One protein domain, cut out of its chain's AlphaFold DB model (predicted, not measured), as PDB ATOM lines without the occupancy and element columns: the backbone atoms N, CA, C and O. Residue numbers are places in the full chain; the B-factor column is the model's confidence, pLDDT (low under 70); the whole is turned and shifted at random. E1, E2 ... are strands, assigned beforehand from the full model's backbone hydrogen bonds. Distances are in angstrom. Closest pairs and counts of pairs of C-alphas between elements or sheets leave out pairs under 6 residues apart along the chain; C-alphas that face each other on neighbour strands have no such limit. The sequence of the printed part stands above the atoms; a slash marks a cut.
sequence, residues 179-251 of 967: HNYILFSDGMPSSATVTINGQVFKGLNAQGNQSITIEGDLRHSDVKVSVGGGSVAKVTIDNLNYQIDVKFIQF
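This is residues 179 to 251 of the 967 residues of the protein "Alpha-galactosidase" of Prevotella timonensis (UniProt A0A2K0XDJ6). A curled sheet of four strands, E4 E1 E7 E6, bends like part of a barrel, and a smaller sheet of three, E3 E2 E5, covers its hollow side, giving a small sandwich that comes near to a flattened, not fully closed barrel. The long strands E1, E6 and E7 run roughly along the longest axis, while E3 and E4 slant to it, and the two sheets come closest together at the edge where E5 lies beside E6. The printed part has 73 residues with seven named strands, E1 to E7 in order along the chain, and no named helix; the class is all strand. The larger sheet is mixed, in the order E4, E1, E7, E6, with E1 and E7 parallel; the smaller, in the order E3, E2, E5, is antiparallel throughout. The whole is compact, with a radius of gyration of the C-alphas of 11.4 A and spans of 34 by 23 by 17 A.

In the larger sheet, E1 is residues 179 to 186, 22.6 A from first to last C-alpha, and it begins at C-alpha 179, at (41.973, -22.166, -53.593). E7 is residues 243 to 250, 22.9 A long, and ends at C-alpha 250, at (46.649, 5.141, -38.674). E6 is residues 231 to 238, also 22.9 A, and E4 is residues 210 to 215, 17.1 A. In the smaller sheet, E2 is residues 193 to 196, with C-alpha 193 at (53.734, -5.283, -46.880). E3 is residues 199 to 201 and E5 is residues 223 to 226.

In the sheet E4 E1 E7 E6, the inner strands E1 and E7 are parallel neighbours, with 21 degrees between their directions; N 184 and O 244 are 2.8 A apart and N 246 and O 184 3.0 A, both within hydrogen-bond range. E7 and the edge strand E6 form a hairpin, antiparallel at 163 degrees, with N 236 and O 245 at 2.8 A. On the other side of E1 is the edge strand E4, antiparallel to it at 141 degrees, with N 181 and O 212 at 2.8 A. From edge to edge the strands' lines turn by 53 degrees and the way across the sheet by 104 degrees; the sheet is strongly twisted and curled. In the other sheet, E2 is the inner strand. It forms a hairpin with E3, antiparallel at 145 degrees, with N 201 and O 194 at 2.8 A, and it is antiparallel to E5 at 161 degrees, with N 195 and O 224 at 2.7 A. The two sheets make a sandwich, two sheets face to face, with 27 pairs of C-alphas within 10 A and their best planes 8 degrees apart. The parts that face each other are 8.7 A centre to centre, and the strands of the one stand at 16 degrees to those of the other. Between the sheets, E5 and E6 have their closest C-alphas at Val 225 and Ala 233, 6.8 A apart. E3 and E4 are apart, but only just, at 8.1 A, while E1 and E5 are apart.

The two C-alphas farthest apart, those of Glu 215 and Phe 251, are 35.3 A from each other. The printed part has no cut. The chain changes from one sheet to the other at the links E1 to E2, E3 to E4, E4 to E5 and E5 to E6. No link is long: E2 to E3, E5 to E6 and E6 to E7 are tight, and the other three are short. The mean pLDDT of the printed part is 88.8, and no printed residue is under 70.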
ATOM      1  N   HIS A 179      42.887 -23.296 -53.582       82.00
ATOM      2  CA  HIS A 179      41.973 -22.166 -53.593       82.00
ATOM      3  C   HIS A 179      42.724 -20.895 -53.972       82.00
ATOM      4  O   HIS A 179      43.860 -20.680 -53.547       82.00
ATOM      5  N   ASN A 180      42.109 -20.052 -54.800       90.19
ATOM      6  CA  ASN A 180      42.679 -18.763 -55.174       90.19
ATOM      7  C   ASN A 180      42.079 -17.670 -54.291       90.19
ATOM      8  O   ASN A 180      40.953 -17.243 -54.532       90.19
ATOM      9  N   TYR A 181      42.840 -17.223 -53.297       92.19
ATOM     10  CA  TYR A 181      42.439 -16.159 -52.392       92.19
ATOM     11  C   TYR A 181      42.630 -14.793 -53.047       92.19
ATOM     12  O   TYR A 181      43.738 -14.488 -53.488       92.19
ATOM     13  N   ILE A 182      41.586 -13.966 -53.091       92.81
ATOM     14  CA  ILE A 182      41.655 -12.574 -53.558       92.81
ATOM     15  C   ILE A 182      42.018 -11.668 -52.376       92.81
ATOM     16  O   ILE A 182      41.414 -11.760 -51.309       92.81
ATOM     17  N   LEU A 183      43.017 -10.801 -52.558       95.12
ATOM     18  CA  LEU A 183      43.502  -9.899 -51.515       95.12
ATOM     19  C   LEU A 183      42.920  -8.498 -51.699       95.12
ATOM     20  O   LEU A 183      43.199  -7.819 -52.691       95.12
ATOM     21  N   PHE A 184      42.210  -8.036 -50.680       92.38
ATOM     22  CA  PHE A 184      41.654  -6.702 -50.563       92.38
ATOM     23  C   PHE A 184      42.382  -5.912 -49.479       92.38
ATOM     24  O   PHE A 184      42.906  -6.456 -48.501       92.38
ATOM     25  N   SER A 185      42.399  -4.591 -49.629       91.62
ATOM     26  CA  SER A 185      42.809  -3.726 -48.531       91.62
ATOM     27  C   SER A 185      42.076  -2.400 -48.511       91.62
ATOM     28  O   SER A 185      41.841  -1.798 -49.560       91.62
ATOM     29  N   ASP A 186      41.870  -1.897 -47.303       88.62
ATOM     30  CA  ASP A 186      41.413  -0.541 -47.030       88.62
ATOM     31  C   ASP A 186      42.585   0.268 -46.448       88.62
ATOM     32  O   ASP A 186      43.141  -0.096 -45.411       88.62
ATOM     33  N   GLY A 187      43.005   1.322 -47.153       82.81
ATOM     34  CA  GLY A 187      44.003   2.278 -46.660       82.81
ATOM     35  C   GLY A 187      45.473   1.828 -46.641       82.81
ATOM     36  O   GLY A 187      46.246   2.414 -45.889       82.81
ATOM     37  N   MET A 188      45.893   0.824 -47.426       91.56
ATOM     38  CA  MET A 188      47.276   0.305 -47.398       91.56
ATOM     39  C   MET A 188      48.344   1.393 -47.656       91.56
ATOM     40  O   MET A 188      48.412   1.928 -48.767       91.56
ATOM     41  N   PRO A 189      49.239   1.683 -46.686       90.25
ATOM     42  CA  PRO A 189      50.359   2.598 -46.899       90.25
ATOM     43  C   PRO A 189      51.346   2.068 -47.945       90.25
ATOM     44  O   PRO A 189      51.580   0.864 -48.045       90.25
ATOM     45  N   SER A 190      52.013   2.964 -48.679       89.12
ATOM     46  CA  SER A 190      52.975   2.586 -49.731       89.12
ATOM     47  C   SER A 190      54.187   1.799 -49.217       89.12
ATOM     48  O   SER A 190      54.793   1.033 -49.966       89.12
ATOM     49  N   SER A 191      54.537   1.976 -47.941       88.38
ATOM     50  CA  SER A 191      55.614   1.253 -47.265       88.38
ATOM     51  C   SER A 191      55.170  -0.083 -46.662       88.38
ATOM     52  O   SER A 191      56.028  -0.858 -46.246       88.38
ATOM     53  N   ALA A 192      53.866  -0.369 -46.595       94.38
ATOM     54  CA  ALA A 192      53.356  -1.582 -45.971       94.38
ATOM     55  C   ALA A 192      53.590  -2.819 -46.850       94.38
ATOM     56  O   ALA A 192      53.658  -2.745 -48.081       94.38
ATOM     57  N   THR A 193      53.680  -3.981 -46.209       95.88
ATOM     58  CA  THR A 193      53.734  -5.283 -46.880       95.88
ATOM     59  C   THR A 193      52.817  -6.284 -46.197       95.88
ATOM     60  O   THR A 193      52.708  -6.307 -44.971       95.88
ATOM     61  N   VAL A 194      52.181  -7.138 -46.996       96.06
ATOM     62  CA  VAL A 194      51.454  -8.320 -46.520       96.06
ATOM     63  C   VAL A 194      52.216  -9.540 -47.018       96.06
ATOM     64  O   VAL A 194      52.456  -9.664 -48.212       96.06
ATOM     65  N   THR A 195      52.650 -10.411 -46.117       95.31
ATOM     66  CA  THR A 195      53.374 -11.641 -46.447       95.31
ATOM     67  C   THR A 195      52.487 -12.836 -46.148       95.31
ATOM     68  O   THR A 195      52.069 -13.006 -45.007       95.31
ATOM     69  N   ILE A 196      52.228 -13.668 -47.154       92.81
ATOM     70  CA  ILE A 196      51.408 -14.876 -47.034       92.81
ATOM     71  C   ILE A 196      52.232 -16.052 -47.541       92.81
ATOM     72  O   ILE A 196      52.681 -16.031 -48.685       92.81
ATOM     73  N   ASN A 197      52.492 -17.044 -46.686       84.31
ATOM     74  CA  ASN A 197      53.330 -18.209 -47.019       84.31
ATOM     75  C   ASN A 197      54.680 -17.844 -47.678       84.31
ATOM     76  O   ASN A 197      55.165 -18.523 -48.580       84.31
ATOM     77  N   GLY A 198      55.292 -16.742 -47.233       85.88
ATOM     78  CA  GLY A 198      56.570 -16.238 -47.752       85.88
ATOM     79  C   GLY A 198      56.471 -15.378 -49.018       85.88
ATOM     80  O   GLY A 198      57.457 -14.733 -49.375       85.88
ATOM     81  N   GLN A 199      55.307 -15.296 -49.670       93.62
ATOM     82  CA  GLN A 199      55.071 -14.377 -50.784       93.62
ATOM     83  C   GLN A 199      54.686 -12.991 -50.263       93.62
ATOM     84  O   GLN A 199      53.803 -12.867 -49.419       93.62
ATOM     85  N   VAL A 200      55.343 -11.950 -50.777       96.69
ATOM     86  CA  VAL A 200      55.153 -10.559 -50.340       96.69
ATOM     87  C   VAL A 200      54.270  -9.799 -51.326       96.69
ATOM     88  O   VAL A 200      54.559  -9.753 -52.521       96.69
ATOM     89  N   PHE A 201      53.245  -9.134 -50.802       96.50
ATOM     90  CA  PHE A 201      52.293  -8.301 -51.527       96.50
ATOM     91  C   PHE A 201      52.432  -6.833 -51.106       96.50
ATOM     92  O   PHE A 201      52.605  -6.514 -49.924       96.50
ATOM     93  N   LYS A 202      52.355  -5.936 -52.093       95.25
ATOM     94  CA  LYS A 202      52.416  -4.473 -51.948       95.25
ATOM     95  C   LYS A 202      51.338  -3.833 -52.817       95.25
ATOM     96  O   LYS A 202      51.009  -4.379 -53.866       95.25
ATOM     97  N   GLY A 203      50.830  -2.668 -52.416       91.94
ATOM     98  CA  GLY A 203      49.847  -1.921 -53.210       91.94
ATOM     99  C   GLY A 203      48.528  -2.673 -53.418       91.94
ATOM    100  O   GLY A 203      47.959  -2.623 -54.508       91.94
ATOM    101  N   LEU A 204      48.077  -3.406 -52.396       91.75
ATOM    102  CA  LEU A 204      46.718  -3.943 -52.353       91.75
ATOM    103  C   LEU A 204      45.713  -2.781 -52.352       91.75
ATOM    104  O   LEU A 204      46.052  -1.643 -52.015       91.75
ATOM    105  N   ASN A 205      44.485  -3.050 -52.782       86.69
ATOM    106  CA  ASN A 205      43.436  -2.040 -52.867       86.69
ATOM    107  C   ASN A 205      42.051  -2.666 -52.668       86.69
ATOM    108  O   ASN A 205      41.906  -3.887 -52.608       86.69
ATOM    109  N   ALA A 206      41.031  -1.816 -52.584       80.88
ATOM    110  CA  ALA A 206      39.651  -2.241 -52.369       80.88
ATOM    111  C   ALA A 206      39.037  -2.979 -53.576       80.88
ATOM    112  O   ALA A 206      37.948  -3.526 -53.460       80.88
ATOM    113  N   GLN A 207      39.699  -2.989 -54.739       80.81
ATOM    114  CA  GLN A 207      39.217  -3.667 -55.946       80.81
ATOM    115  C   GLN A 207      39.651  -5.137 -56.029       80.81
ATOM    116  O   GLN A 207      39.139  -5.857 -56.882       80.81
ATOM    117  N   GLY A 208      40.561  -5.601 -55.163       84.25
ATOM    118  CA  GLY A 208      40.958  -7.012 -55.139       84.25
ATOM    119  C   GLY A 208      41.853  -7.421 -56.310       84.25
ATOM    120  O   GLY A 208      41.709  -8.504 -56.868       84.25
ATOM    121  N   ASN A 209      42.774  -6.552 -56.735       88.75
ATOM    122  CA  ASN A 209      43.539  -6.756 -57.976       88.75
ATOM    123  C   ASN A 209      44.672  -7.801 -57.886       88.75
ATOM    124  O   ASN A 209      45.394  -7.999 -58.864       88.75
ATOM    125  N   GLN A 210      44.893  -8.418 -56.724       95.69
ATOM    126  CA  GLN A 210      45.956  -9.401 -56.500       95.69
ATOM    127  C   GLN A 210      45.375 -10.649 -55.835       95.69
ATOM    128  O   GLN A 210      44.413 -10.561 -55.076       95.69
ATOM    129  N   SER A 211      45.969 -11.809 -56.109       94.69
ATOM    130  CA  SER A 211      45.532 -13.079 -55.535       94.69
ATOM    131  C   SER A 211      46.710 -13.991 -55.194       94.69
ATOM    132  O   SER A 211      47.825 -13.807 -55.695       94.69
ATOM    133  N   ILE A 212      46.463 -14.984 -54.340       94.38
ATOM    134  CA  ILE A 212      47.404 -16.058 -54.019       94.38
ATOM    135  C   ILE A 212      46.699 -17.409 -54.076       94.38
ATOM    136  O   ILE A 212      45.589 -17.568 -53.580       94.38
ATOM    137  N   THR A 213      47.351 -18.403 -54.674       91.62
ATOM    138  CA  THR A 213      46.848 -19.776 -54.664       91.62
ATOM    139  C   THR A 213      47.415 -20.528 -53.465       91.62
ATOM    140  O   THR A 213      48.629 -20.693 -53.360       91.62
ATOM    141  N   ILE A 214      46.535 -21.000 -52.587       85.56
ATOM    142  CA  ILE A 214      46.859 -21.733 -51.360       85.56
ATOM    143  C   ILE A 214      46.303 -23.149 -51.477       85.56
ATOM    144  O   ILE A 214      45.253 -23.357 -52.076       85.56
ATOM    145  N   GLU A 215      47.032 -24.128 -50.955       80.00
ATOM    146  CA  GLU A 215      46.527 -25.491 -50.799       80.00
ATOM    147  C   GLU A 215      45.802 -25.586 -49.450       80.00
ATOM    148  O   GLU A 215      46.420 -25.342 -48.414       80.00
ATOM    149  N   GLY A 216      44.498 -25.874 -49.484       74.44
ATOM    150  CA  GLY A 216      43.617 -25.828 -48.314       74.44
ATOM    151  C   GLY A 216      43.310 -24.417 -47.786       74.44
ATOM    152  O   GLY A 216      43.484 -23.404 -48.472       74.44
ATOM    153  N   ASP A 217      42.825 -24.377 -46.547       77.44
ATOM    154  CA  ASP A 217      42.386 -23.164 -45.856       77.44
ATOM    155  C   ASP A 217      43.546 -22.326 -45.313       77.44
ATOM    156  O   ASP A 217      44.538 -22.850 -44.798       77.44
ATOM    157  N   LEU A 218      43.401 -20.998 -45.382       80.06
ATOM    158  CA  LEU A 218      44.388 -20.069 -44.848       80.06
ATOM    159  C   LEU A 218      44.127 -19.784 -43.363       80.06
ATOM    160  O   LEU A 218      42.985 -19.590 -42.941       80.06
ATOM    161  N   ARG A 219      45.190 -19.706 -42.553       79.06
ATOM    162  CA  ARG A 219      45.103 -19.334 -41.133       79.06
ATOM    163  C   ARG A 219      45.608 -17.917 -40.913       79.06
ATOM    164  O   ARG A 219      46.491 -17.431 -41.616       79.06
ATOM    165  N   HIS A 220      45.148 -17.283 -39.837       78.06
ATOM    166  CA  HIS A 220      45.652 -15.965 -39.433       78.06
ATOM    167  C   HIS A 220      47.174 -15.940 -39.220       78.06
ATOM    168  O   HIS A 220      47.815 -14.954 -39.565       78.06
ATOM    169  N   SER A 221      47.767 -17.026 -38.711       78.81
ATOM    170  CA  SER A 221      49.222 -17.144 -38.529       78.81
ATOM    171  C   SER A 221      50.018 -17.155 -39.839       78.81
ATOM    172  O   SER A 221      51.222 -16.899 -39.820       78.81
ATOM    173  N   ASP A 222      49.362 -17.472 -40.958       84.31
ATOM    174  CA  ASP A 222      49.986 -17.554 -42.278       84.31
ATOM    175  C   ASP A 222      50.091 -16.171 -42.943       84.31
ATOM    176  O   ASP A 222      50.878 -15.997 -43.875       84.31
ATOM    177  N   VAL A 223      49.347 -15.177 -42.432       90.00
ATOM    178  CA  VAL A 223      49.335 -13.790 -42.910       90.00
ATOM    179  C   VAL A 223      50.100 -12.898 -41.936       90.00
ATOM    180  O   VAL A 223      49.675 -12.652 -40.809       90.00
ATOM    181  N   LYS A 224      51.231 -12.354 -42.383       91.12
ATOM    182  CA  LYS A 224      52.033 -11.388 -41.621       91.12
ATOM    183  C   LYS A 224      51.949 -10.020 -42.270       91.12
ATOM    184  O   LYS A 224      52.240  -9.887 -43.455       91.12
ATOM    185  N   VAL A 225      51.608  -8.996 -41.498       92.50
ATOM    186  CA  VAL A 225      51.582  -7.612 -41.986       92.50
ATOM    187  C   VAL A 225      52.728  -6.837 -41.354       92.50
ATOM    188  O   VAL A 225      52.879  -6.845 -40.136       92.50
ATOM    189  N   SER A 226      53.529  -6.163 -42.176       92.25
ATOM    190  CA  SER A 226      54.529  -5.200 -41.718       92.25
ATOM    191  C   SER A 226      54.117  -3.811 -42.183       92.25
ATOM    192  O   SER A 226      53.882  -3.580 -43.372       92.25
ATOM    193  N   VAL A 227      53.964  -2.901 -41.227       93.69
ATOM    194  CA  VAL A 227      53.498  -1.537 -41.456       93.69
ATOM    195  C   VAL A 227      54.125  -0.599 -40.427       93.69
ATOM    196  O   VAL A 227      54.350  -0.979 -39.283       93.69
ATOM    197  N   GLY A 228      54.440   0.616 -40.870       91.88
ATOM    198  CA  GLY A 228      55.006   1.695 -40.059       91.88
ATOM    199  C   GLY A 228      54.132   2.945 -40.098       91.88
ATOM    200  O   GLY A 228      52.932   2.864 -40.369       91.88
ATOM    201  N   GLY A 229      54.719   4.120 -39.867       91.00
ATOM    202  CA  GLY A 229      54.008   5.391 -40.026       91.00
ATOM    203  C   GLY A 229      52.857   5.587 -39.033       91.00
ATOM    204  O   GLY A 229      51.887   6.268 -39.353       91.00
ATOM    205  N   GLY A 230      52.933   4.946 -37.863       91.50
ATOM    206  CA  GLY A 230      51.902   4.969 -36.821       91.50
ATOM    207  C   GLY A 230      50.623   4.213 -37.177       91.50
ATOM    208  O   GLY A 230      49.572   4.470 -36.588       91.50
ATOM    209  N   SER A 231      50.694   3.294 -38.144       94.06
ATOM    210  CA  SER A 231      49.565   2.460 -38.559       94.06
ATOM    211  C   SER A 231      49.673   1.028 -38.034       94.06
ATOM    212  O   SER A 231      50.770   0.503 -37.857       94.06
ATOM    213  N   VAL A 232      48.524   0.384 -37.835       93.88
ATOM    214  CA  VAL A 232      48.386  -1.064 -37.596       93.88
ATOM    215  C   VAL A 232      47.398  -1.657 -38.594       93.88
ATOM    216  O   VAL A 232      46.639  -0.926 -39.232       93.88
ATOM    217  N   ALA A 233      47.402  -2.980 -38.732       92.12
ATOM    218  CA  ALA A 233      46.514  -3.679 -39.646       92.12
ATOM    219  C   ALA A 233      45.586  -4.652 -38.914       92.12
ATOM    220  O   ALA A 233      46.028  -5.422 -38.061       92.12
ATOM    221  N   LYS A 234      44.309  -4.655 -39.304       91.31
ATOM    222  CA  LYS A 234      43.356  -5.724 -39.008       91.31
ATOM    223  C   LYS A 234      43.280  -6.640 -40.226       91.31
ATOM    224  O   LYS A 234      42.884  -6.197 -41.300       91.31
ATOM    225  N   VAL A 235      43.631  -7.907 -40.042       90.75
ATOM    226  CA  VAL A 235      43.463  -8.954 -41.059       90.75
ATOM    227  C   VAL A 235      42.124  -9.646 -40.821       90.75
ATOM    228  O   VAL A 235      41.762  -9.899 -39.676       90.75
ATOM    229  N   THR A 236      41.377  -9.940 -41.879       88.50
ATOM    230  CA  THR A 236      40.194 -10.811 -41.880       88.50
ATOM    231  C   THR A 236      40.370 -11.822 -43.006       88.50
ATOM    232  O   THR A 236      40.767 -11.448 -44.105       88.50
ATOM    233  N   ILE A 237      40.152 -13.102 -42.707       86.44
ATOM    234  CA  ILE A 237      40.279 -14.197 -43.672       86.44
ATOM    235  C   ILE A 237      38.908 -14.844 -43.802       86.44
ATOM    236  O   ILE A 237      38.345 -15.307 -42.813       86.44
ATOM    237  N   ASP A 238      38.394 -14.870 -45.022       79.44
ATOM    238  CA  ASP A 238      37.165 -15.556 -45.386       79.44
ATOM    239  C   ASP A 238      37.530 -16.758 -46.264       79.44
ATOM    240  O   ASP A 238      37.695 -16.637 -47.479       79.44
ATOM    241  N   ASN A 239      37.698 -17.922 -45.633       78.62
ATOM    242  CA  ASN A 239      37.998 -19.168 -46.343       78.62
ATOM    243  C   ASN A 239      36.797 -19.687 -47.147       78.62
ATOM    244  O   ASN A 239      36.991 -20.466 -48.071       78.62
ATOM    245  N   LEU A 240      35.569 -19.243 -46.856       70.38
ATOM    246  CA  LEU A 240      34.383 -19.667 -47.602       70.38
ATOM    247  C   LEU A 240      34.341 -19.004 -48.983       70.38
ATOM    248  O   LEU A 240      34.036 -19.652 -49.982       70.38
ATOM    249  N   ASN A 241      34.672 -17.713 -49.035       74.31
ATOM    250  CA  ASN A 241      34.700 -16.935 -50.273       74.31
ATOM    251  C   ASN A 241      36.108 -16.784 -50.870       74.31
ATOM    252  O   ASN A 241      36.262 -16.148 -51.915       74.31
ATOM    253  N   TYR A 242      37.124 -17.353 -50.216       85.94
ATOM    254  CA  TYR A 242      38.542 -17.215 -50.547       85.94
ATOM    255  C   TYR A 242      38.956 -15.741 -50.668       85.94
ATOM    256  O   TYR A 242      39.460 -15.288 -51.698       85.94
ATOM    257  N   GLN A 243      38.718 -14.964 -49.613       90.00
ATOM    258  CA  GLN A 243      39.057 -13.540 -49.555       90.00
ATOM    259  C   GLN A 243      39.923 -13.228 -48.341       90.00
ATOM    260  O   GLN A 243      39.815 -13.855 -47.286       90.00
ATOM    261  N   ILE A 244      40.814 -12.254 -48.503       92.94
ATOM    262  CA  ILE A 244      41.651 -11.730 -47.429       92.94
ATOM    263  C   ILE A 244      41.501 -10.220 -47.430       92.94
ATOM    264  O   ILE A 244      41.954  -9.560 -48.363       92.94
ATOM    265  N   ASP A 245      40.929  -9.675 -46.368       91.56
ATOM    266  CA  ASP A 245      40.785  -8.239 -46.174       91.56
ATOM    267  C   ASP A 245      41.814  -7.742 -45.165       91.56
ATOM    268  O   ASP A 245      41.866  -8.196 -44.017       91.56
ATOM    269  N   VAL A 246      42.630  -6.771 -45.573       93.88
ATOM    270  CA  VAL A 246      43.582  -6.101 -44.682       93.88
ATOM    271  C   VAL A 246      43.215  -4.628 -44.552       93.88
ATOM    272  O   VAL A 246      43.426  -3.832 -45.467       93.88
ATOM    273  N   LYS A 247      42.680  -4.243 -43.395       92.44
ATOM    274  CA  LYS A 247      42.341  -2.850 -43.087       92.44
ATOM    275  C   LYS A 247      43.480  -2.187 -42.328       92.44
ATOM    276  O   LYS A 247      43.836  -2.640 -41.241       92.44
ATOM    277  N   PHE A 248      44.024  -1.108 -42.877       92.81
ATOM    278  CA  PHE A 248      45.090  -0.321 -42.269       92.81
ATOM    279  C   PHE A 248      44.511   0.907 -41.574       92.81
ATOM    280  O   PHE A 248      43.712   1.643 -42.147       92.81
ATOM    281  N   ILE A 249      44.908   1.121 -40.321       91.88
ATOM    282  CA  ILE A 249      44.368   2.182 -39.468       91.88
ATOM    283  C   ILE A 249      45.543   2.950 -38.879       91.88
ATOM    284  O   ILE A 249      46.364   2.374 -38.164       91.88
ATOM    285  N   GLN A 250      45.625   4.243 -39.198       93.06
ATOM    286  CA  GLN A 250      46.649   5.141 -38.674       93.06
ATOM    287  C   GLN A 250      46.174   5.775 -37.363       93.06
ATOM    288  O   GLN A 250      45.162   6.469 -37.340       93.06
ATOM    289  N   PHE A 251      46.919   5.548 -36.282       92.25
ATOM    290  CA  PHE A 251      46.604   6.062 -34.944       92.25
ATOM    291  C   PHE A 251      47.330   7.365 -34.622       92.25
ATOM    292  O   PHE A 251      46.825   8.190 -33.869       92.25
TER     293      PHE A 251